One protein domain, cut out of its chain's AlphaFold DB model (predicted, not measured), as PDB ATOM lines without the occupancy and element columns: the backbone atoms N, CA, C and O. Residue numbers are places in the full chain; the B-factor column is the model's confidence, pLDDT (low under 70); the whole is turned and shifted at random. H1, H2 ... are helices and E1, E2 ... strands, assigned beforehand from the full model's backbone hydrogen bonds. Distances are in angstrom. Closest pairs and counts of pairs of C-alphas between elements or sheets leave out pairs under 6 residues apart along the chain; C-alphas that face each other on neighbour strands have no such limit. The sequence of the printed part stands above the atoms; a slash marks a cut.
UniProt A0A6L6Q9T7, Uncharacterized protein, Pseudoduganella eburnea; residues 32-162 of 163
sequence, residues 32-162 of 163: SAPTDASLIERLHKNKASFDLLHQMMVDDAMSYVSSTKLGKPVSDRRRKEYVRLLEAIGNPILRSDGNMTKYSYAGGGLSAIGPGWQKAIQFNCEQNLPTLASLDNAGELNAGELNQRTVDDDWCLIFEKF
ATOM      1  N   SER A  32     -23.903  -2.761  -4.294       74.31
ATOM      2  CA  SER A  32     -23.080  -1.579  -4.086       74.31
ATOM      3  C   SER A  32     -23.259  -0.584  -5.224       74.31
ATOM      4  O   SER A  32     -23.238  -0.938  -6.404       74.31
ATOM      5  N   ALA A  33     -23.391   0.694  -4.872       82.50
ATOM      6  CA  ALA A  33     -23.386   1.759  -5.862       82.50
ATOM      7  C   ALA A  33     -22.025   1.833  -6.576       82.50
ATOM      8  O   ALA A  33     -20.987   1.648  -5.934       82.50
ATOM      9  N   PRO A  34     -21.991   2.136  -7.888       87.62
ATOM     10  CA  PRO A  34     -20.732   2.379  -8.576       87.62
ATOM     11  C   PRO A  34     -20.003   3.564  -7.933       87.62
ATOM     12  O   PRO A  34     -20.615   4.558  -7.525       87.62
ATOM     13  N   THR A  35     -18.679   3.477  -7.859       90.75
ATOM     14  CA  THR A  35     -17.866   4.557  -7.288       90.75
ATOM     15  C   THR A  35     -17.891   5.790  -8.185       90.75
ATOM     16  O   THR A  35     -18.057   5.676  -9.405       90.75
ATOM     17  N   ASP A  36     -17.676   6.970  -7.606       93.50
ATOM     18  CA  ASP A  36     -17.542   8.229  -8.343       93.50
ATOM     19  C   ASP A  36     -16.487   8.101  -9.441       93.50
ATOM     20  O   ASP A  36     -16.755   8.419 -10.597       93.50
ATOM     21  N   ALA A  37     -15.315   7.559  -9.098       93.69
ATOM     22  CA  ALA A  37     -14.220   7.358 -10.040       93.69
ATOM     23  C   ALA A  37     -14.643   6.504 -11.247       93.69
ATOM     24  O   ALA A  37     -14.335   6.860 -12.381       93.69
ATOM     25  N   SER A  38     -15.401   5.425 -11.021       93.44
ATOM     26  CA  SER A  38     -15.859   4.540 -12.099       93.44
ATOM     27  C   SER A  38     -16.867   5.211 -13.039       93.44
ATOM     28  O   SER A  38     -16.840   4.971 -14.249       93.44
ATOM     29  N   LEU A  39     -17.748   6.064 -12.507       94.62
ATOM     30  CA  LEU A  39     -18.716   6.812 -13.310       94.62
ATOM     31  C   LEU A  39     -18.048   7.957 -14.072       94.62
ATOM     32  O   LEU A  39     -18.357   8.157 -15.245       94.62
ATOM     33  N   ILE A  40     -17.106   8.661 -13.443       95.38
ATOM     34  CA  ILE A  40     -16.326   9.727 -14.082       95.38
ATOM     35  C   ILE A  40     -15.478   9.151 -15.218       95.38
ATOM     36  O   ILE A  40     -15.539   9.645 -16.340       95.38
ATOM     37  N   GLU A  41     -14.761   8.050 -14.978       95.88
ATOM     38  CA  GLU A  41     -13.985   7.376 -16.023       95.88
ATOM     39  C   GLU A  41     -14.889   6.939 -17.182       95.88
ATOM     40  O   GLU A  41     -14.561   7.139 -18.354       95.88
ATOM     41  N   ARG A  42     -16.059   6.369 -16.872       95.56
ATOM     42  CA  ARG A  42     -17.036   5.956 -17.882       95.56
ATOM     43  C   ARG A  42     -17.534   7.134 -18.713       95.56
ATOM     44  O   ARG A  42     -17.636   6.974 -19.934       95.56
ATOM     45  N   LEU A  43     -17.835   8.267 -18.072       96.00
ATOM     46  CA  LEU A  43     -18.219   9.510 -18.735       96.00
ATOM     47  C   LEU A  43     -17.113   9.962 -19.682       96.00
ATOM     48  O   LEU A  43     -17.358  10.087 -20.877       96.00
ATOM     49  N   HIS A  44     -15.889  10.134 -19.187       96.25
ATOM     50  CA  HIS A  44     -14.771  10.621 -19.995       96.25
ATOM     51  C   HIS A  44     -14.437   9.679 -21.155       96.25
ATOM     52  O   HIS A  44     -14.273  10.126 -22.289       96.25
ATOM     53  N   LYS A  45     -14.426   8.365 -20.914       97.00
ATOM     54  CA  LYS A  45     -14.148   7.349 -21.941       97.00
ATOM     55  C   LYS A  45     -15.210   7.295 -23.040       97.00
ATOM     56  O   LYS A  45     -14.879   6.996 -24.184       97.00
ATOM     57  N   ASN A  46     -16.476   7.549 -22.707       97.00
ATOM     58  CA  ASN A  46     -17.604   7.406 -23.634       97.00
ATOM     59  C   ASN A  46     -18.357   8.720 -23.860       97.00
ATOM     60  O   ASN A  46     -19.539   8.690 -24.208       97.00
ATOM     61  N   LYS A  47     -17.696   9.868 -23.679       95.00
ATOM     62  CA  LYS A  47     -18.342  11.185 -23.685       95.00
ATOM     63  C   LYS A  47     -19.180  11.430 -24.940       95.00
ATOM     64  O   LYS A  47     -20.335  11.821 -24.836       95.00
ATOM     65  N   ALA A  48     -18.651  11.067 -26.110       96.12
ATOM     66  CA  ALA A  48     -19.374  11.180 -27.376       96.12
ATOM     67  C   ALA A  48     -20.699  10.392 -27.397       96.12
ATOM     68  O   ALA A  48     -21.668  10.835 -28.010       96.12
ATOM     69  N   SER A  49     -20.766   9.238 -26.725       97.31
ATOM     70  CA  SER A  49     -22.001   8.455 -26.615       97.31
ATOM     71  C   SER A  49     -23.015   9.124 -25.692       97.31
ATOM     72  O   SER A  49     -24.204   9.116 -26.002       97.31
ATOM     73  N   PHE A  50     -22.557   9.711 -24.580       96.06
ATOM     74  CA  PHE A  50     -23.409  10.489 -23.680       96.06
ATOM     75  C   PHE A  50     -23.987  11.715 -24.395       96.06
ATOM     76  O   PHE A  50     -25.208  11.855 -24.447       96.06
ATOM     77  N   ASP A  51     -23.129  12.531 -25.012       95.25
ATOM     78  CA  ASP A  51     -23.526  13.743 -25.737       95.25
ATOM     79  C   ASP A  51     -24.525  13.411 -26.865       95.25
ATOM     80  O   ASP A  51     -25.584  14.034 -26.976       95.25
ATOM     81  N   LEU A  52     -24.243  12.371 -27.665       96.50
ATOM     82  CA  LEU A  52     -25.141  11.945 -28.740       96.50
ATOM     83  C   LEU A  52     -26.479  11.432 -28.198       96.50
ATOM     84  O   LEU A  52     -27.519  11.790 -28.736       96.50
ATOM     85  N   LEU A  53     -26.488  10.631 -27.126       96.00
ATOM     86  CA  LEU A  53     -27.738  10.180 -26.504       96.00
ATOM     87  C   LEU A  53     -28.585  11.354 -26.013       96.00
ATOM     88  O   LEU A  53     -29.795  11.339 -26.231       96.00
ATOM     89  N   HIS A  54     -27.967  12.363 -25.392       95.06
ATOM     90  CA  HIS A  54     -28.673  13.566 -24.955       95.06
ATOM     91  C   HIS A  54     -29.325  14.267 -26.151       95.06
ATOM     92  O   HIS A  54     -30.542  14.454 -26.164       95.06
ATOM     93  N   GLN A  55     -28.545  14.558 -27.198       95.44
ATOM     94  CA  GLN A  55     -29.056  15.191 -28.413       95.44
ATOM     95  C   GLN A  55     -30.195  14.379 -29.038       95.44
ATOM     96  O   GLN A  55     -31.231  14.929 -29.395       95.44
ATOM     97  N   MET A  56     -30.042  13.056 -29.119       95.44
ATOM     98  CA  MET A  56     -31.079  12.183 -29.656       95.44
ATOM     99  C   MET A  56     -32.366  12.246 -28.837       95.44
ATOM    100  O   MET A  56     -33.443  12.282 -29.428       95.44
ATOM    101  N   MET A  57     -32.269  12.268 -27.505       94.19
ATOM    102  CA  MET A  57     -33.442  12.403 -26.643       94.19
ATOM    103  C   MET A  57     -34.133  13.754 -26.827       94.19
ATOM    104  O   MET A  57     -35.359  13.796 -26.805       94.19
ATOM    105  N   VAL A  58     -33.377  14.833 -27.037       93.50
ATOM    106  CA  VAL A  58     -33.926  16.168 -27.315       93.50
ATOM    107  C   VAL A  58     -34.608  16.209 -28.682       93.50
ATOM    108  O   VAL A  58     -35.792  16.539 -28.759       93.50
ATOM    109  N   ASP A  59     -33.911  15.802 -29.746       94.50
ATOM    110  CA  ASP A  59     -34.432  15.771 -31.120       94.50
ATOM    111  C   ASP A  59     -35.685  14.899 -31.223       94.50
ATOM    112  O   ASP A  59     -36.698  15.261 -31.826       94.50
ATOM    113  N   ASP A  60     -35.618  13.727 -30.593       94.31
ATOM    114  CA  ASP A  60     -36.721  12.797 -30.548       94.31
ATOM    115  C   ASP A  60     -37.700  13.163 -29.435       94.31
ATOM    116  O   ASP A  60     -38.558  12.338 -29.190       94.31
ATOM    117  N   ALA A  61     -37.632  14.305 -28.739       92.31
ATOM    118  CA  ALA A  61     -38.514  14.679 -27.620       92.31
ATOM    119  C   ALA A  61     -38.912  13.476 -26.734       92.31
ATOM    120  O   ALA A  61     -40.092  13.112 -26.616       92.31
ATOM    121  N   MET A  62     -37.898  12.769 -26.245       92.56
ATOM    122  CA  MET A  62     -37.990  11.499 -25.542       92.56
ATOM    123  C   MET A  62     -37.815  11.743 -24.047       92.56
ATOM    124  O   MET A  62     -36.789  12.262 -23.628       92.56
ATOM    125  N   SER A  63     -38.777  11.324 -23.228       92.81
ATOM    126  CA  SER A  63     -38.687  11.489 -21.769       92.81
ATOM    127  C   SER A  63     -38.067  10.292 -21.047       92.81
ATOM    128  O   SER A  63     -37.624  10.414 -19.907       92.81
ATOM    129  N   TYR A  64     -38.034   9.124 -21.696       94.31
ATOM    130  CA  TYR A  64     -37.588   7.867 -21.099       94.31
ATOM    131  C   TYR A  64     -36.956   6.936 -22.138       94.31
ATOM    132  O   TYR A  64     -37.550   6.694 -23.192       94.31
ATOM    133  N   VAL A  65     -35.802   6.349 -21.814       92.06
ATOM    134  CA  VAL A  65     -35.136   5.315 -22.620       92.06
ATOM    135  C   VAL A  65     -34.471   4.283 -21.708       92.06
ATOM    136  O   VAL A  65     -33.769   4.631 -20.771       92.06
ATOM    137  N   SER A  66     -34.652   3.002 -21.999       91.38
ATOM    138  CA  SER A  66     -33.873   1.898 -21.435       91.38
ATOM    139  C   SER A  66     -33.505   0.905 -22.537       91.38
ATOM    140  O   SER A  66     -34.026   0.977 -23.652       91.38
ATOM    141  N   SER A  67     -32.650  -0.069 -22.218       86.38
ATOM    142  CA  SER A  67     -32.255  -1.137 -23.152       86.38
ATOM    143  C   SER A  67     -33.443  -1.945 -23.697       86.38
ATOM    144  O   SER A  67     -33.367  -2.508 -24.786       86.38
ATOM    145  N   THR A  68     -34.561  -1.978 -22.969       87.38
ATOM    146  CA  THR A  68     -35.755  -2.766 -23.308       87.38
ATOM    147  C   THR A  68     -36.947  -1.929 -23.760       87.38
ATOM    148  O   THR A  68     -37.862  -2.463 -24.391       87.38
ATOM    149  N   LYS A  69     -36.981  -0.626 -23.454       91.06
ATOM    150  CA  LYS A  69     -38.158   0.218 -23.687       91.06
ATOM    151  C   LYS A  69     -37.771   1.647 -24.051       91.06
ATOM    152  O   LYS A  69     -36.982   2.287 -23.370       91.06
ATOM    153  N   LEU A  70     -38.422   2.175 -25.084       92.50
ATOM    154  CA  LEU A  70     -38.384   3.594 -25.439       92.50
ATOM    155  C   LEU A  70     -39.709   4.246 -25.036       92.50
ATOM    156  O   LEU A  70     -40.760   3.606 -25.118       92.50
ATOM    157  N   GLY A  71     -39.662   5.505 -24.602       87.94
ATOM    158  CA  GLY A  71     -40.837   6.267 -24.173       87.94
ATOM    159  C   GLY A  71     -41.862   6.480 -25.286       87.94
ATOM    160  O   GLY A  71     -43.050   6.623 -25.007       87.94
ATOM    161  N   LYS A  72     -41.426   6.435 -26.550       92.06
ATOM    162  CA  LYS A  72     -42.304   6.478 -27.720       92.06
ATOM    163  C   LYS A  72     -41.723   5.718 -28.920       92.06
ATOM    164  O   LYS A  72     -40.538   5.372 -28.915       92.06
ATOM    165  N   PRO A  73     -42.533   5.446 -29.958       93.00
ATOM    166  CA  PRO A  73     -42.060   4.795 -31.174       93.00
ATOM    167  C   PRO A  73     -41.037   5.648 -31.936       93.00
ATOM    168  O   PRO A  73     -41.199   6.857 -32.076       93.00
ATOM    169  N   VAL A  74     -40.014   4.990 -32.479       93.81
ATOM    170  CA  VAL A  74     -39.012   5.552 -33.398       93.81
ATOM    171  C   VAL A  74     -38.722   4.527 -34.497       93.81
ATOM    172  O   VAL A  74     -39.123   3.366 -34.378       93.81
ATOM    173  N   SER A  75     -38.013   4.929 -35.553       95.88
ATOM    174  CA  SER A  75     -37.590   3.999 -36.607       95.88
ATOM    175  C   SER A  75     -36.661   2.903 -36.069       95.88
ATOM    176  O   SER A  75     -35.932   3.108 -35.096       95.88
ATOM    177  N   ASP A  76     -36.618   1.747 -36.732       95.25
ATOM    178  CA  ASP A  76     -35.757   0.633 -36.305       95.25
ATOM    179  C   ASP A  76     -34.274   0.998 -36.302       95.25
ATOM    180  O   ASP A  76     -33.530   0.587 -35.413       95.25
ATOM    181  N   ARG A  77     -33.839   1.817 -37.267       96.62
ATOM    182  CA  ARG A  77     -32.475   2.353 -37.292       96.62
ATOM    183  C   ARG A  77     -32.197   3.189 -36.043       96.62
ATOM    184  O   ARG A  77     -31.157   3.009 -35.418       96.62
ATOM    185  N   ARG A  78     -33.128   4.071 -35.668       96.31
ATOM    186  CA  ARG A  78     -32.996   4.930 -34.486       96.31
ATOM    187  C   ARG A  78     -32.983   4.110 -33.198       96.31
ATOM    188  O   ARG A  78     -32.139   4.336 -32.342       96.31
ATOM    189  N   ARG A  79     -33.855   3.102 -33.100       95.12
ATOM    190  CA  ARG A  79     -33.894   2.152 -31.978       95.12
ATOM    191  C   ARG A  79     -32.571   1.403 -31.816       95.12
ATOM    192  O   ARG A  79     -32.065   1.318 -30.704       95.12
ATOM    193  N   LYS A  80     -32.007   0.875 -32.910       95.75
ATOM    194  CA  LYS A  80     -30.708   0.181 -32.889       95.75
ATOM    195  C   LYS A  80     -29.585   1.093 -32.408       95.75
ATOM    196  O   LYS A  80     -28.731   0.645 -31.653       95.75
ATOM    197  N   GLU A  81     -29.616   2.360 -32.809       97.12
ATOM    198  CA  GLU A  81     -28.617   3.331 -32.372       97.12
ATOM    199  C   GLU A  81     -28.727   3.645 -30.876       97.12
ATOM    200  O   GLU A  81     -27.708   3.632 -30.192       97.12
ATOM    201  N   TYR A  82     -29.944   3.814 -30.337       96.75
ATOM    202  CA  TYR A  82     -30.138   3.920 -28.885       96.75
ATOM    203  C   TYR A  82     -29.535   2.721 -28.151       96.75
ATOM    204  O   TYR A  82     -28.733   2.911 -27.247       96.75
ATOM    205  N   VAL A  83     -29.872   1.494 -28.562       95.12
ATOM    206  CA  VAL A  83     -29.357   0.271 -27.919       95.12
ATOM    207  C   VAL A  83     -27.829   0.225 -27.962       95.12
ATOM    208  O   VAL A  83     -27.201   0.044 -26.924       95.12
ATOM    209  N   ARG A  84     -27.225   0.481 -29.129       96.50
ATOM    210  CA  ARG A  84     -25.764   0.500 -29.299       96.50
ATOM    211  C   ARG A  84     -25.085   1.492 -28.350       96.50
ATOM    212  O   ARG A  84     -24.055   1.178 -27.757       96.50
ATOM    213  N   LEU A  85     -25.634   2.703 -28.231       97.44
ATOM    214  CA  LEU A  85     -25.076   3.746 -27.371       97.44
ATOM    215  C   LEU A  85     -25.263   3.417 -25.888       97.44
ATOM    216  O   LEU A  85     -24.326   3.603 -25.115       97.44
ATOM    217  N   LEU A  86     -26.429   2.885 -25.501       95.88
ATOM    218  CA  LEU A  86     -26.700   2.424 -24.138       95.88
ATOM    219  C   LEU A  86     -25.721   1.328 -23.716       95.88
ATOM    220  O   LEU A  86     -25.132   1.428 -22.644       95.88
ATOM    221  N   GLU A  87     -25.493   0.327 -24.566       93.75
ATOM    222  CA  GLU A  87     -24.548  -0.760 -24.293       93.75
ATOM    223  C   GLU A  87     -23.131  -0.228 -24.057       93.75
ATOM    224  O   GLU A  87     -22.479  -0.624 -23.087       93.75
ATOM    225  N   ALA A  88     -22.680   0.734 -24.871       94.25
ATOM    226  CA  ALA A  88     -21.360   1.352 -24.730       94.25
ATOM    227  C   ALA A  88     -21.162   2.048 -23.369       94.25
ATOM    228  O   ALA A  88     -20.059   2.043 -22.821       94.25
ATOM    229  N   ILE A  89     -22.233   2.603 -22.792       95.06
ATOM    230  CA  ILE A  89     -22.201   3.280 -21.488       95.06
ATOM    231  C   ILE A  89     -22.717   2.403 -20.338       95.06
ATOM    232  O   ILE A  89     -22.878   2.889 -19.220       95.06
ATOM    233  N   GLY A  90     -22.895   1.096 -20.543       91.38
ATOM    234  CA  GLY A  90     -23.264   0.152 -19.480       91.38
ATOM    235  C   GLY A  90     -24.756   0.097 -19.151       91.38
ATOM    236  O   GLY A  90     -25.111  -0.168 -18.010       91.38
ATOM    237  N   ASN A  91     -25.614   0.336 -20.142       92.50
ATOM    238  CA  ASN A  91     -27.070   0.176 -20.091       92.50
ATOM    239  C   ASN A  91     -27.801   0.909 -18.943       92.50
ATOM    240  O   ASN A  91     -28.634   0.294 -18.272       92.50
ATOM    241  N   PRO A  92     -27.555   2.214 -18.715       93.81
ATOM    242  CA  PRO A  92     -28.340   2.985 -17.760       93.81
ATOM    243  C   PRO A  92     -29.795   3.156 -18.219       93.81
ATOM    244  O   PRO A  92     -30.135   2.999 -19.396       93.81
ATOM    245  N   ILE A  93     -30.652   3.544 -17.277       93.50
ATOM    246  CA  ILE A  93     -31.992   4.060 -17.566       93.50
ATOM    247  C   ILE A  93     -31.884   5.568 -17.754       93.50
ATOM    248  O   ILE A  93     -31.400   6.276 -16.875       93.50
ATOM    249  N   LEU A  94     -32.361   6.070 -18.884       94.44
ATOM    250  CA  LEU A  94     -32.327   7.483 -19.218       94.44
ATOM    251  C   LEU A  94     -33.676   8.126 -18.934       94.44
ATOM    252  O   LEU A  94     -34.726   7.602 -19.322       94.44
ATOM    253  N   ARG A  95     -33.634   9.303 -18.316       93.94
ATOM    254  CA  ARG A  95     -34.781  10.199 -18.164       93.94
ATOM    255  C   ARG A  95     -34.384  11.599 -18.600       93.94
ATOM    256  O   ARG A  95     -33.299  12.055 -18.255       93.94
ATOM    257  N   SER A  96     -35.258  12.261 -19.345       92.25
ATOM    258  CA  SER A  96     -35.032  13.625 -19.826       92.25
ATOM    259  C   SER A  96     -36.300  14.457 -19.699       92.25
ATOM    260  O   SER A  96     -37.408  13.940 -19.864       92.25
ATOM    261  N   ASP A  97     -36.125  15.741 -19.410       87.94
ATOM    262  CA  ASP A  97     -37.170  16.768 -19.452       87.94
ATOM    263  C   ASP A  97     -36.975  17.758 -20.618       87.94
ATOM    264  O   ASP A  97     -37.709  18.737 -20.736       87.94
ATOM    265  N   GLY A  98     -36.003  17.486 -21.495       79.75
ATOM    266  CA  GLY A  98     -35.636  18.320 -22.638       79.75
ATOM    267  C   GLY A  98     -34.410  19.205 -22.403       79.75
ATOM    268  O   GLY A  98     -33.669  19.435 -23.351       79.75
ATOM    269  N   ASN A  99     -34.142  19.632 -21.167       85.69
ATOM    270  CA  ASN A  99     -32.978  20.471 -20.838       85.69
ATOM    271  C   ASN A  99     -31.942  19.737 -19.985       85.69
ATOM    272  O   ASN A  99     -30.773  20.118 -19.963       85.69
ATOM    273  N   MET A 100     -32.372  18.695 -19.287       90.62
ATOM    274  CA  MET A 100     -31.566  17.853 -18.424       90.62
ATOM    275  C   MET A 100     -31.715  16.403 -18.878       90.62
ATOM    276  O   MET A 100     -32.778  15.971 -19.325       90.62
ATOM    277  N   THR A 101     -30.652  15.612 -18.767       94.44
ATOM    278  CA  THR A 101     -30.736  14.163 -19.001       94.44
ATOM    279  C   THR A 101     -29.983  13.413 -17.917       94.44
ATOM    280  O   THR A 101     -28.781  13.604 -17.752       94.44
ATOM    281  N   LYS A 102     -30.698  12.551 -17.185       95.00
ATOM    282  CA  LYS A 102     -30.147  11.644 -16.170       95.00
ATOM    283  C   LYS A 102     -29.923  10.263 -16.772       95.00
ATOM    284  O   LYS A 102     -30.845   9.695 -17.352       95.00
ATOM    285  N   TYR A 103     -28.731   9.717 -16.565       96.06
ATOM    286  CA  TYR A 103     -28.300   8.370 -16.933       96.06
ATOM    287  C   TYR A 103     -28.152   7.553 -15.648       96.06
ATOM    288  O   TYR A 103     -27.094   7.543 -15.019       96.06
ATOM    289  N   SER A 104     -29.245   6.923 -15.228       94.12
ATOM    290  CA  SER A 104     -29.386   6.275 -13.927       94.12
ATOM    291  C   SER A 104     -28.878   4.834 -13.926       94.12
ATOM    292  O   SER A 104     -29.339   3.995 -14.703       94.12
ATOM    293  N   TYR A 105     -27.991   4.542 -12.979       91.00
ATOM    294  CA  TYR A 105     -27.586   3.209 -12.551       91.00
ATOM    295  C   TYR A 105     -28.243   2.944 -11.196       91.00
ATOM    296  O   TYR A 105     -28.164   3.782 -10.302       91.00
ATOM    297  N   ALA A 106     -28.930   1.818 -11.041       86.25
ATOM    298  CA  ALA A 106     -29.693   1.527  -9.832       86.25
ATOM    299  C   ALA A 106     -29.467   0.085  -9.383       86.25
ATOM    300  O   ALA A 106     -29.255  -0.799 -10.216       86.25
ATOM    301  N   GLY A 107     -29.527  -0.136  -8.073       83.06
ATOM    302  CA  GLY A 107     -29.231  -1.422  -7.449       83.06
ATOM    303  C   GLY A 107     -29.606  -1.437  -5.968       83.06
ATOM    304  O   GLY A 107     -30.423  -0.635  -5.520       83.06
ATOM    305  N   GLY A 108     -29.069  -2.383  -5.201       72.69
ATOM    306  CA  GLY A 108     -29.272  -2.475  -3.748       72.69
ATOM    307  C   GLY A 108     -30.627  -3.030  -3.305       72.69
ATOM    308  O   GLY A 108     -30.860  -3.181  -2.110       72.69
ATOM    309  N   GLY A 109     -31.526  -3.352  -4.240       65.69
ATOM    310  CA  GLY A 109     -32.838  -3.922  -3.942       65.69
ATOM    311  C   GLY A 109     -32.794  -5.446  -3.831       65.69
ATOM    312  O   GLY A 109     -32.747  -6.133  -4.846       65.69
ATOM    313  N   LEU A 110     -32.864  -5.990  -2.612       57.72
ATOM    314  CA  LEU A 110     -33.014  -7.437  -2.368       57.72
ATOM    315  C   LEU A 110     -34.488  -7.911  -2.384       57.72
ATOM    316  O   LEU A 110     -34.764  -9.067  -2.068       57.72
ATOM    317  N   SER A 111     -35.451  -7.043  -2.728       50.09
ATOM    318  CA  SER A 111     -36.894  -7.333  -2.654       50.09
ATOM    319  C   SER A 111     -37.708  -6.761  -3.829       50.09
ATOM    320  O   SER A 111     -37.210  -5.979  -4.636       50.09
ATOM    321  N   ALA A 112     -38.990  -7.142  -3.918       53.66
ATOM    322  CA  ALA A 112     -39.945  -6.744  -4.963       53.66
ATOM    323  C   ALA A 112     -40.327  -5.242  -4.981       53.66
ATOM    324  O   ALA A 112     -41.180  -4.847  -5.774       53.66
ATOM    325  N   ILE A 113     -39.735  -4.418  -4.110       56.84
ATOM    326  CA  ILE A 113     -40.101  -3.007  -3.894       56.84
ATOM    327  C   ILE A 113     -39.282  -2.049  -4.788       56.84
ATOM    328  O   ILE A 113     -39.658  -0.895  -4.964       56.84
ATOM    329  N   GLY A 114     -38.245  -2.544  -5.472       60.78
ATOM    330  CA  GLY A 114     -37.413  -1.752  -6.384       60.78
ATOM    331  C   GLY A 114     -35.969  -1.630  -5.892       60.78
ATOM    332  O   GLY A 114     -35.580  -2.334  -4.959       60.78
ATOM    333  N   PRO A 115     -35.139  -0.804  -6.551       71.94
ATOM    334  CA  PRO A 115     -33.760  -0.586  -6.122       71.94
ATOM    335  C   PRO A 115     -33.720   0.154  -4.777       71.94
ATOM    336  O   PRO A 115     -34.558   1.012  -4.529       71.94
ATOM    337  N   GLY A 116     -32.728  -0.149  -3.936       80.31
ATOM    338  CA  GLY A 116     -32.468   0.571  -2.680       80.31
ATOM    339  C   GLY A 116     -31.646   1.851  -2.875       80.31
ATOM    340  O   GLY A 116     -31.575   2.701  -1.993       80.31
ATOM    341  N   TRP A 117     -31.021   2.026  -4.041       86.56
ATOM    342  CA  TRP A 117     -30.319   3.256  -4.402       86.56
ATOM    343  C   TRP A 117     -30.315   3.490  -5.914       86.56
ATOM    344  O   TRP A 117     -30.465   2.567  -6.721       86.56
ATOM    345  N   GLN A 118     -30.076   4.740  -6.300       90.00
ATOM    346  CA  GLN A 118     -29.751   5.148  -7.657       90.00
ATOM    347  C   GLN A 118     -28.581   6.128  -7.643       90.00
ATOM    348  O   GLN A 118     -28.560   7.098  -6.892       90.00
ATOM    349  N   LYS A 119     -27.630   5.906  -8.546       92.44
ATOM    350  CA  LYS A 119     -26.562   6.846  -8.862       92.44
ATOM    351  C   LYS A 119     -26.609   7.160 -10.346       92.44
ATOM    352  O   LYS A 119     -26.708   6.251 -11.165       92.44
ATOM    353  N   ALA A 120     -26.572   8.429 -10.710       94.19
ATOM    354  CA  ALA A 120     -26.728   8.866 -12.086       94.19
ATOM    355  C   ALA A 120     -25.580   9.772 -12.513       94.19
ATOM    356  O   ALA A 120     -25.055  10.534 -11.709       94.19
ATOM    357  N   ILE A 121     -25.239   9.709 -13.796       96.56
ATOM    358  CA  ILE A 121     -24.541  10.798 -14.483       96.56
ATOM    359  C   ILE A 121     -25.632  11.721 -15.031       96.56
ATOM    360  O   ILE A 121     -26.624  11.229 -15.565       96.56
ATOM    361  N   GLN A 122     -25.490  13.031 -14.893       96.06
ATOM    362  CA  GLN A 122     -26.462  14.009 -15.368       96.06
ATOM    363  C   GLN A 122     -25.794  15.046 -16.260       96.06
ATOM    364  O   GLN A 122     -24.762  15.599 -15.888       96.06
ATOM    365  N   PHE A 123     -26.434  15.323 -17.396       94.44
ATOM    366  CA  PHE A 123     -26.197  16.526 -18.184       94.44
ATOM    367  C   PHE A 123     -27.073  17.671 -17.671       94.44
ATOM    368  O   PHE A 123     -28.269  17.453 -17.450       94.44
ATOM    369  N   ASN A 124     -26.487  18.862 -17.563       91.56
ATOM    370  CA  ASN A 124     -27.064  20.089 -17.021       91.56
ATOM    371  C   ASN A 124     -27.410  19.959 -15.528       91.56
ATOM    372  O   ASN A 124     -28.465  19.453 -15.141       91.56
ATOM    373  N   CYS A 125     -26.467  20.355 -14.675       88.06
ATOM    374  CA  CYS A 125     -26.539  20.130 -13.236       88.06
ATOM    375  C   CYS A 125     -27.603  20.961 -12.535       88.06
ATOM    376  O   CYS A 125     -27.855  22.117 -12.874       88.06
ATOM    377  N   GLU A 126     -28.207  20.375 -11.507       84.12
ATOM    378  CA  GLU A 126     -29.223  21.063 -10.730       84.12
ATOM    379  C   GLU A 126     -28.535  22.049  -9.778       84.12
ATOM    380  O   GLU A 126     -27.692  21.678  -8.960       84.12
ATOM    381  N   GLN A 127     -28.856  23.337  -9.913       77.50
ATOM    382  CA  GLN A 127     -28.130  24.404  -9.211       77.50
ATOM    383  C   GLN A 127     -28.427  24.468  -7.706       77.50
ATOM    384  O   GLN A 127     -27.642  25.041  -6.955       77.50
ATOM    385  N   ASN A 128     -29.541  23.884  -7.259       81.75
ATOM    386  CA  ASN A 128     -30.020  23.993  -5.878       81.75
ATOM    387  C   ASN A 128     -29.756  22.739  -5.030       81.75
ATOM    388  O   ASN A 128     -30.241  22.662  -3.900       81.75
ATOM    389  N   LEU A 129     -29.018  21.752  -5.551       82.25
ATOM    390  CA  LEU A 129     -28.705  20.537  -4.800       82.25
ATOM    391  C   LEU A 129     -27.447  20.702  -3.931       82.25
ATOM    392  O   LEU A 129     -26.469  21.325  -4.364       82.25
ATOM    393  N   PRO A 130     -27.419  20.094  -2.728       80.06
ATOM    394  CA  PRO A 130     -26.202  19.977  -1.937       80.06
ATOM    395  C   PRO A 130     -25.077  19.344  -2.763       80.06
ATOM    396  O   PRO A 130     -25.216  18.235  -3.283       80.06
ATOM    397  N   THR A 131     -23.958  20.062  -2.885       83.81
ATOM    398  CA  THR A 131     -22.779  19.575  -3.606       83.81
ATOM    399  C   THR A 131     -21.772  18.989  -2.626       83.81
ATOM    400  O   THR A 131     -21.252  19.693  -1.760       83.81
ATOM    401  N   LEU A 132     -21.485  17.699  -2.770       85.38
ATOM    402  CA  LEU A 132     -20.518  16.965  -1.965       85.38
ATOM    403  C   LEU A 132     -19.201  16.779  -2.724       85.38
ATOM    404  O   LEU A 132     -19.164  16.706  -3.952       85.38
ATOM    405  N   ALA A 133     -18.106  16.641  -1.975       84.12
ATOM    406  CA  ALA A 133     -16.796  16.320  -2.543       84.12
ATOM    407  C   ALA A 133     -16.720  14.876  -3.081       84.12
ATOM    408  O   ALA A 133     -15.921  14.593  -3.971       84.12
ATOM    409  N   SER A 134     -17.540  13.970  -2.541       86.94
ATOM    410  CA  SER A 134     -17.682  12.579  -2.979       86.94
ATOM    411  C   SER A 134     -19.087  12.072  -2.655       86.94
ATOM    412  O   SER A 134     -19.633  12.408  -1.603       86.94
ATOM    413  N   LEU A 135     -19.650  11.254  -3.546       88.25
ATOM    414  CA  LEU A 135     -20.912  10.540  -3.340       88.25
ATOM    415  C   LEU A 135     -20.701   9.063  -2.973       88.25
ATOM    416  O   LEU A 135     -21.669   8.308  -2.916       88.25
ATOM    417  N   ASP A 136     -19.467   8.618  -2.733       86.06
ATOM    418  CA  ASP A 136     -19.193   7.211  -2.406       86.06
ATOM    419  C   ASP A 136     -19.763   6.814  -1.037       86.06
ATOM    420  O   ASP A 136     -20.234   5.693  -0.868       86.06
ATOM    421  N   ASN A 137     -19.832   7.767  -0.102       79.75
ATOM    422  CA  ASN A 137     -20.441   7.574   1.218       79.75
ATOM    423  C   ASN A 137     -21.893   8.079   1.279       79.75
ATOM    424  O   ASN A 137     -22.502   8.082   2.345       79.75
ATOM    425  N   ALA A 138     -22.480   8.512   0.156       71.38
ATOM    426  CA  ALA A 138     -23.836   9.068   0.154       71.38
ATOM    427  C   ALA A 138     -24.906   8.027   0.547       71.38
ATOM    428  O   ALA A 138     -25.988   8.389   0.996       71.38
ATOM    429  N   GLY A 139     -24.590   6.728   0.459       67.75
ATOM    430  CA  GLY A 139     -25.442   5.649   0.968       67.75
ATOM    431  C   GLY A 139     -25.610   5.634   2.494       67.75
ATOM    432  O   GLY A 139     -26.541   5.001   2.994       67.75
ATOM    433  N   GLU A 140     -24.758   6.337   3.242       74.62
ATOM    434  CA  GLU A 140     -24.866   6.495   4.701       74.62
ATOM    435  C   GLU A 140     -25.822   7.630   5.102       74.62
ATOM    436  O   GLU A 140     -26.199   7.733   6.269       74.62
ATOM    437  N   LEU A 141     -26.241   8.456   4.139       71.69
ATOM    438  CA  LEU A 141     -27.174   9.560   4.348       71.69
ATOM    439  C   LEU A 141     -28.621   9.057   4.483       71.69
ATOM    440  O   LEU A 141     -28.927   7.874   4.250       71.69
ATOM    441  N   ASN A 142     -29.515   9.959   4.898       76.81
ATOM    442  CA  ASN A 142     -30.928   9.634   5.051       76.81
ATOM    443  C   ASN A 142     -31.546   9.328   3.682       76.81
ATOM    444  O   ASN A 142     -31.184   9.917   2.662       76.81
ATOM    445  N   ALA A 143     -32.492   8.396   3.656       77.75
ATOM    446  CA  ALA A 143     -33.273   8.142   2.457       77.75
ATOM    447  C   ALA A 143     -34.090   9.383   2.057       77.75
ATOM    448  O   ALA A 143     -34.460  10.204   2.900       77.75
ATOM    449  N   GLY A 144     -34.333   9.537   0.755       72.19
ATOM    450  CA  GLY A 144     -35.020  10.704   0.194       72.19
ATOM    451  C   GLY A 144     -34.151  11.959   0.028       72.19
ATOM    452  O   GLY A 144     -34.629  12.952  -0.519       72.19
ATOM    453  N   GLU A 145     -32.880  11.936   0.443       77.62
ATOM    454  CA  GLU A 145     -31.939  13.028   0.178       77.62
ATOM    455  C   GLU A 145     -31.275  12.871  -1.202       77.62
ATOM    456  O   GLU A 145     -30.644  11.855  -1.509       77.62
ATOM    457  N   LEU A 146     -31.389  13.913  -2.030       82.88
ATOM    458  CA  LEU A 146     -30.680  14.036  -3.305       82.88
ATOM    459  C   LEU A 146     -29.360  14.775  -3.092       82.88
ATOM    460  O   LEU A 146     -29.341  15.911  -2.620       82.88
ATOM    461  N   ASN A 147     -28.261  14.138  -3.486       86.50
ATOM    462  CA  ASN A 147     -26.917  14.692  -3.358       86.50
ATOM    463  C   ASN A 147     -26.239  14.764  -4.724       86.50
ATOM    464  O   ASN A 147     -26.401  13.861  -5.546       86.50
ATOM    465  N   GLN A 148     -25.459  15.820  -4.956       91.56
ATOM    466  CA  GLN A 148     -24.792  16.070  -6.232       91.56
ATOM    467  C   GLN A 148     -23.277  16.185  -6.056       91.56
ATOM    468  O   GLN A 148     -22.780  16.621  -5.021       91.56
ATOM    469  N   ARG A 149     -22.528  15.839  -7.099       92.25
ATOM    470  CA  ARG A 149     -21.112  16.177  -7.244       92.25
ATOM    471  C   ARG A 149     -20.852  16.667  -8.660       92.25
ATOM    472  O   ARG A 149     -21.119  15.940  -9.613       92.25
ATOM    473  N   THR A 150     -20.296  17.862  -8.801       91.19
ATOM    474  CA  THR A 150     -19.857  18.385 -10.104       91.19
ATOM    475  C   THR A 150     -18.657  17.591 -10.622       91.19
ATOM    476  O   THR A 150     -17.754  17.258  -9.849       91.19
ATOM    477  N   VAL A 151     -18.656  17.275 -11.918       89.88
ATOM    478  CA  VAL A 151     -17.552  16.583 -12.602       89.88
ATOM    479  C   VAL A 151     -16.881  17.539 -13.583       89.88
ATOM    480  O   VAL A 151     -15.741  17.923 -13.349       89.88
ATOM    481  N   ASP A 152     -17.628  17.962 -14.606       87.25
ATOM    482  CA  ASP A 152     -17.225  18.921 -15.641       87.25
ATOM    483  C   ASP A 152     -18.317  20.009 -15.760       87.25
ATOM    484  O   ASP A 152     -19.372  19.880 -15.140       87.25
ATOM    485  N   ASP A 153     -18.101  21.056 -16.566       79.62
ATOM    486  CA  ASP A 153     -18.974  22.248 -16.621       79.62
ATOM    487  C   ASP A 153     -20.476  21.929 -16.778       79.62
ATOM    488  O   ASP A 153     -21.303  22.485 -16.057       79.62
ATOM    489  N   ASP A 154     -20.826  20.978 -17.650       89.56
ATOM    490  CA  ASP A 154     -22.220  20.569 -17.882       89.56
ATOM    491  C   ASP A 154     -22.590  19.224 -17.231       89.56
ATOM    492  O   ASP A 154     -23.707  18.741 -17.420       89.56
ATOM    493  N   TRP A 155     -21.666  18.576 -16.513       94.38
ATOM    494  CA  TRP A 155     -21.826  17.190 -16.064       94.38
ATOM    495  C   TRP A 155     -21.633  17.022 -14.558       94.38
ATOM    496  O   TRP A 155     -20.643  17.456 -13.972       94.38
ATOM    497  N   CYS A 156     -22.543  16.282 -13.935       95.12
ATOM    498  CA  CYS A 156     -22.479  15.932 -12.519       95.12
ATOM    499  C   CYS A 156     -22.855  14.478 -12.286       95.12
ATOM    500  O   CYS A 156     -23.510  13.826 -13.098       95.12
ATOM    501  N   LEU A 157     -22.454  13.985 -11.121       95.25
ATOM    502  CA  LEU A 157     -23.017  12.795 -10.522       95.25
ATOM    503  C   LEU A 157     -24.143  13.189  -9.574       95.25
ATOM    504  O   LEU A 157     -24.050  14.202  -8.883       95.25
ATOM    505  N   ILE A 158     -25.174  12.356  -9.511       93.44
ATOM    506  CA  ILE A 158     -26.264  12.466  -8.544       93.44
ATOM    507  C   ILE A 158     -26.426  11.131  -7.843       93.44
ATOM    508  O   ILE A 158     -26.300  10.080  -8.469       93.44
ATOM    509  N   PHE A 159     -26.730  11.174  -6.555       90.94
ATOM    510  CA  PHE A 159     -27.078  10.003  -5.773       90.94
ATOM    511  C   PHE A 159     -28.405  10.217  -5.047       90.94
ATOM    512  O   PHE A 159     -28.663  11.296  -4.513       90.94
ATOM    513  N   GLU A 160     -29.216   9.167  -5.036       87.50
ATOM    514  CA  GLU A 160     -30.493   9.075  -4.344       87.50
ATOM    515  C   GLU A 160     -30.575   7.710  -3.656       87.50
ATOM    516  O   GLU A 160     -30.311   6.672  -4.271       87.50
ATOM    517  N   LYS A 161     -30.946   7.710  -2.379       83.44
ATOM    518  CA  LYS A 161     -31.207   6.494  -1.608       83.44
ATOM    519  C   LYS A 161     -32.709   6.314  -1.438       83.44
ATOM    520  O   LYS A 161     -33.399   7.265  -1.068       83.44
ATOM    521  N   PHE A 162     -33.181   5.100  -1.683       78.06
ATOM    522  CA  PHE A 162     -34.573   4.704  -1.501       78.06
ATOM    523  C   PHE A 162     -34.710   3.891  -0.205       78.06
ATOM    524  O   PHE A 162     -33.766   3.204   0.189       78.06
TER     525      PHE A 162
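What this domain is: This is residues 32 to 162 of the 163 residues of an uncharacterized protein of Pseudoduganella eburnea (UniProt A0A6L6Q9T7). A twisted sheet of five antiparallel strands is covered on one face by two helices, H1 and H2, about perpendicular to each other. H3 folds back on H2 as a helical hairpin and is not on the sheet, making a helical end to the domain. The 131 printed residues include, in chain order, H1 H2 H3 E1 E2 E3 E4 E5, and the sheet's order is E1 E2 E3 E5 E4. The class is mixed, helices and strands. The whole is compact, with a radius of gyration of the C-alphas of 14.5 A and spans of 43 by 37 by 25 A.

Where its parts are: H1, residues 36 to 45, is 14.0 A long from first to last C-alpha and begins at C-alpha 36 (-17.542, 8.229, -8.343). H2, residues 47 to 59, measures 18.3 A, and H3, residues 76 to 88, 18.5 A, beginning at C-alpha 76 (-35.757, 0.633, -36.305). E1 is residues 93 to 96, 10.3 A. E2, residues 101 to 107, is 19.5 A long; E3, residues 117 to 123, 19.6 A; E4, residues 146 to 152, 18.9 A. E5, residues 155 to 161, is 20.3 A long and ends at C-alpha 161 (-31.207, 6.494, -1.608).

How they stand to each other: E1, E2 and E3 form a meander, each strand the antiparallel neighbour of the one before. Within hydrogen-bond range are N 95 and O 102 at 3.0 A between E1 and E2, and N 105 and O 119 at 2.8 A between E2 and E3. E3 and E5 have N 120 and O 158 at 2.8 A, and the hairpin of E4 and E5 has N 157 and O 149 at 2.8 A. The edge strands are E1 and E4. H1 is on the sheet at a height of 9.1 A, over E3 and E5; its closest C-alphas to E3 are Leu 39 and Ile 121, 7.2 A apart. On the local plane it runs slantwise to the strands, at 35 degrees to E3. H2, on the same face at a height of 9.6 A, runs across the strands, at 70 degrees to E3 on the local plane. H2 touches H3 with residues 49 to 53 alone, the closest C-alphas being Ser 49 and Leu 85 at 5.7 A. They run opposite ways at a shallow tilt of 34.5 degrees, only just short of steep. H1 and H3 are apart. In H1, H2 and H3 every O i to N i+4 pair is within hydrogen-bond range.

The domain as a whole: The two C-alphas farthest apart, those of Ser 75 and Glu 140, are 43.3 A apart. The printed part has no cut. The long links are H2 to H3, with 16 residues, and E3 to E4, with 22. Mean pLDDT of the printed part is 88.3; residues 109 to 114 and residue 139 are under 70.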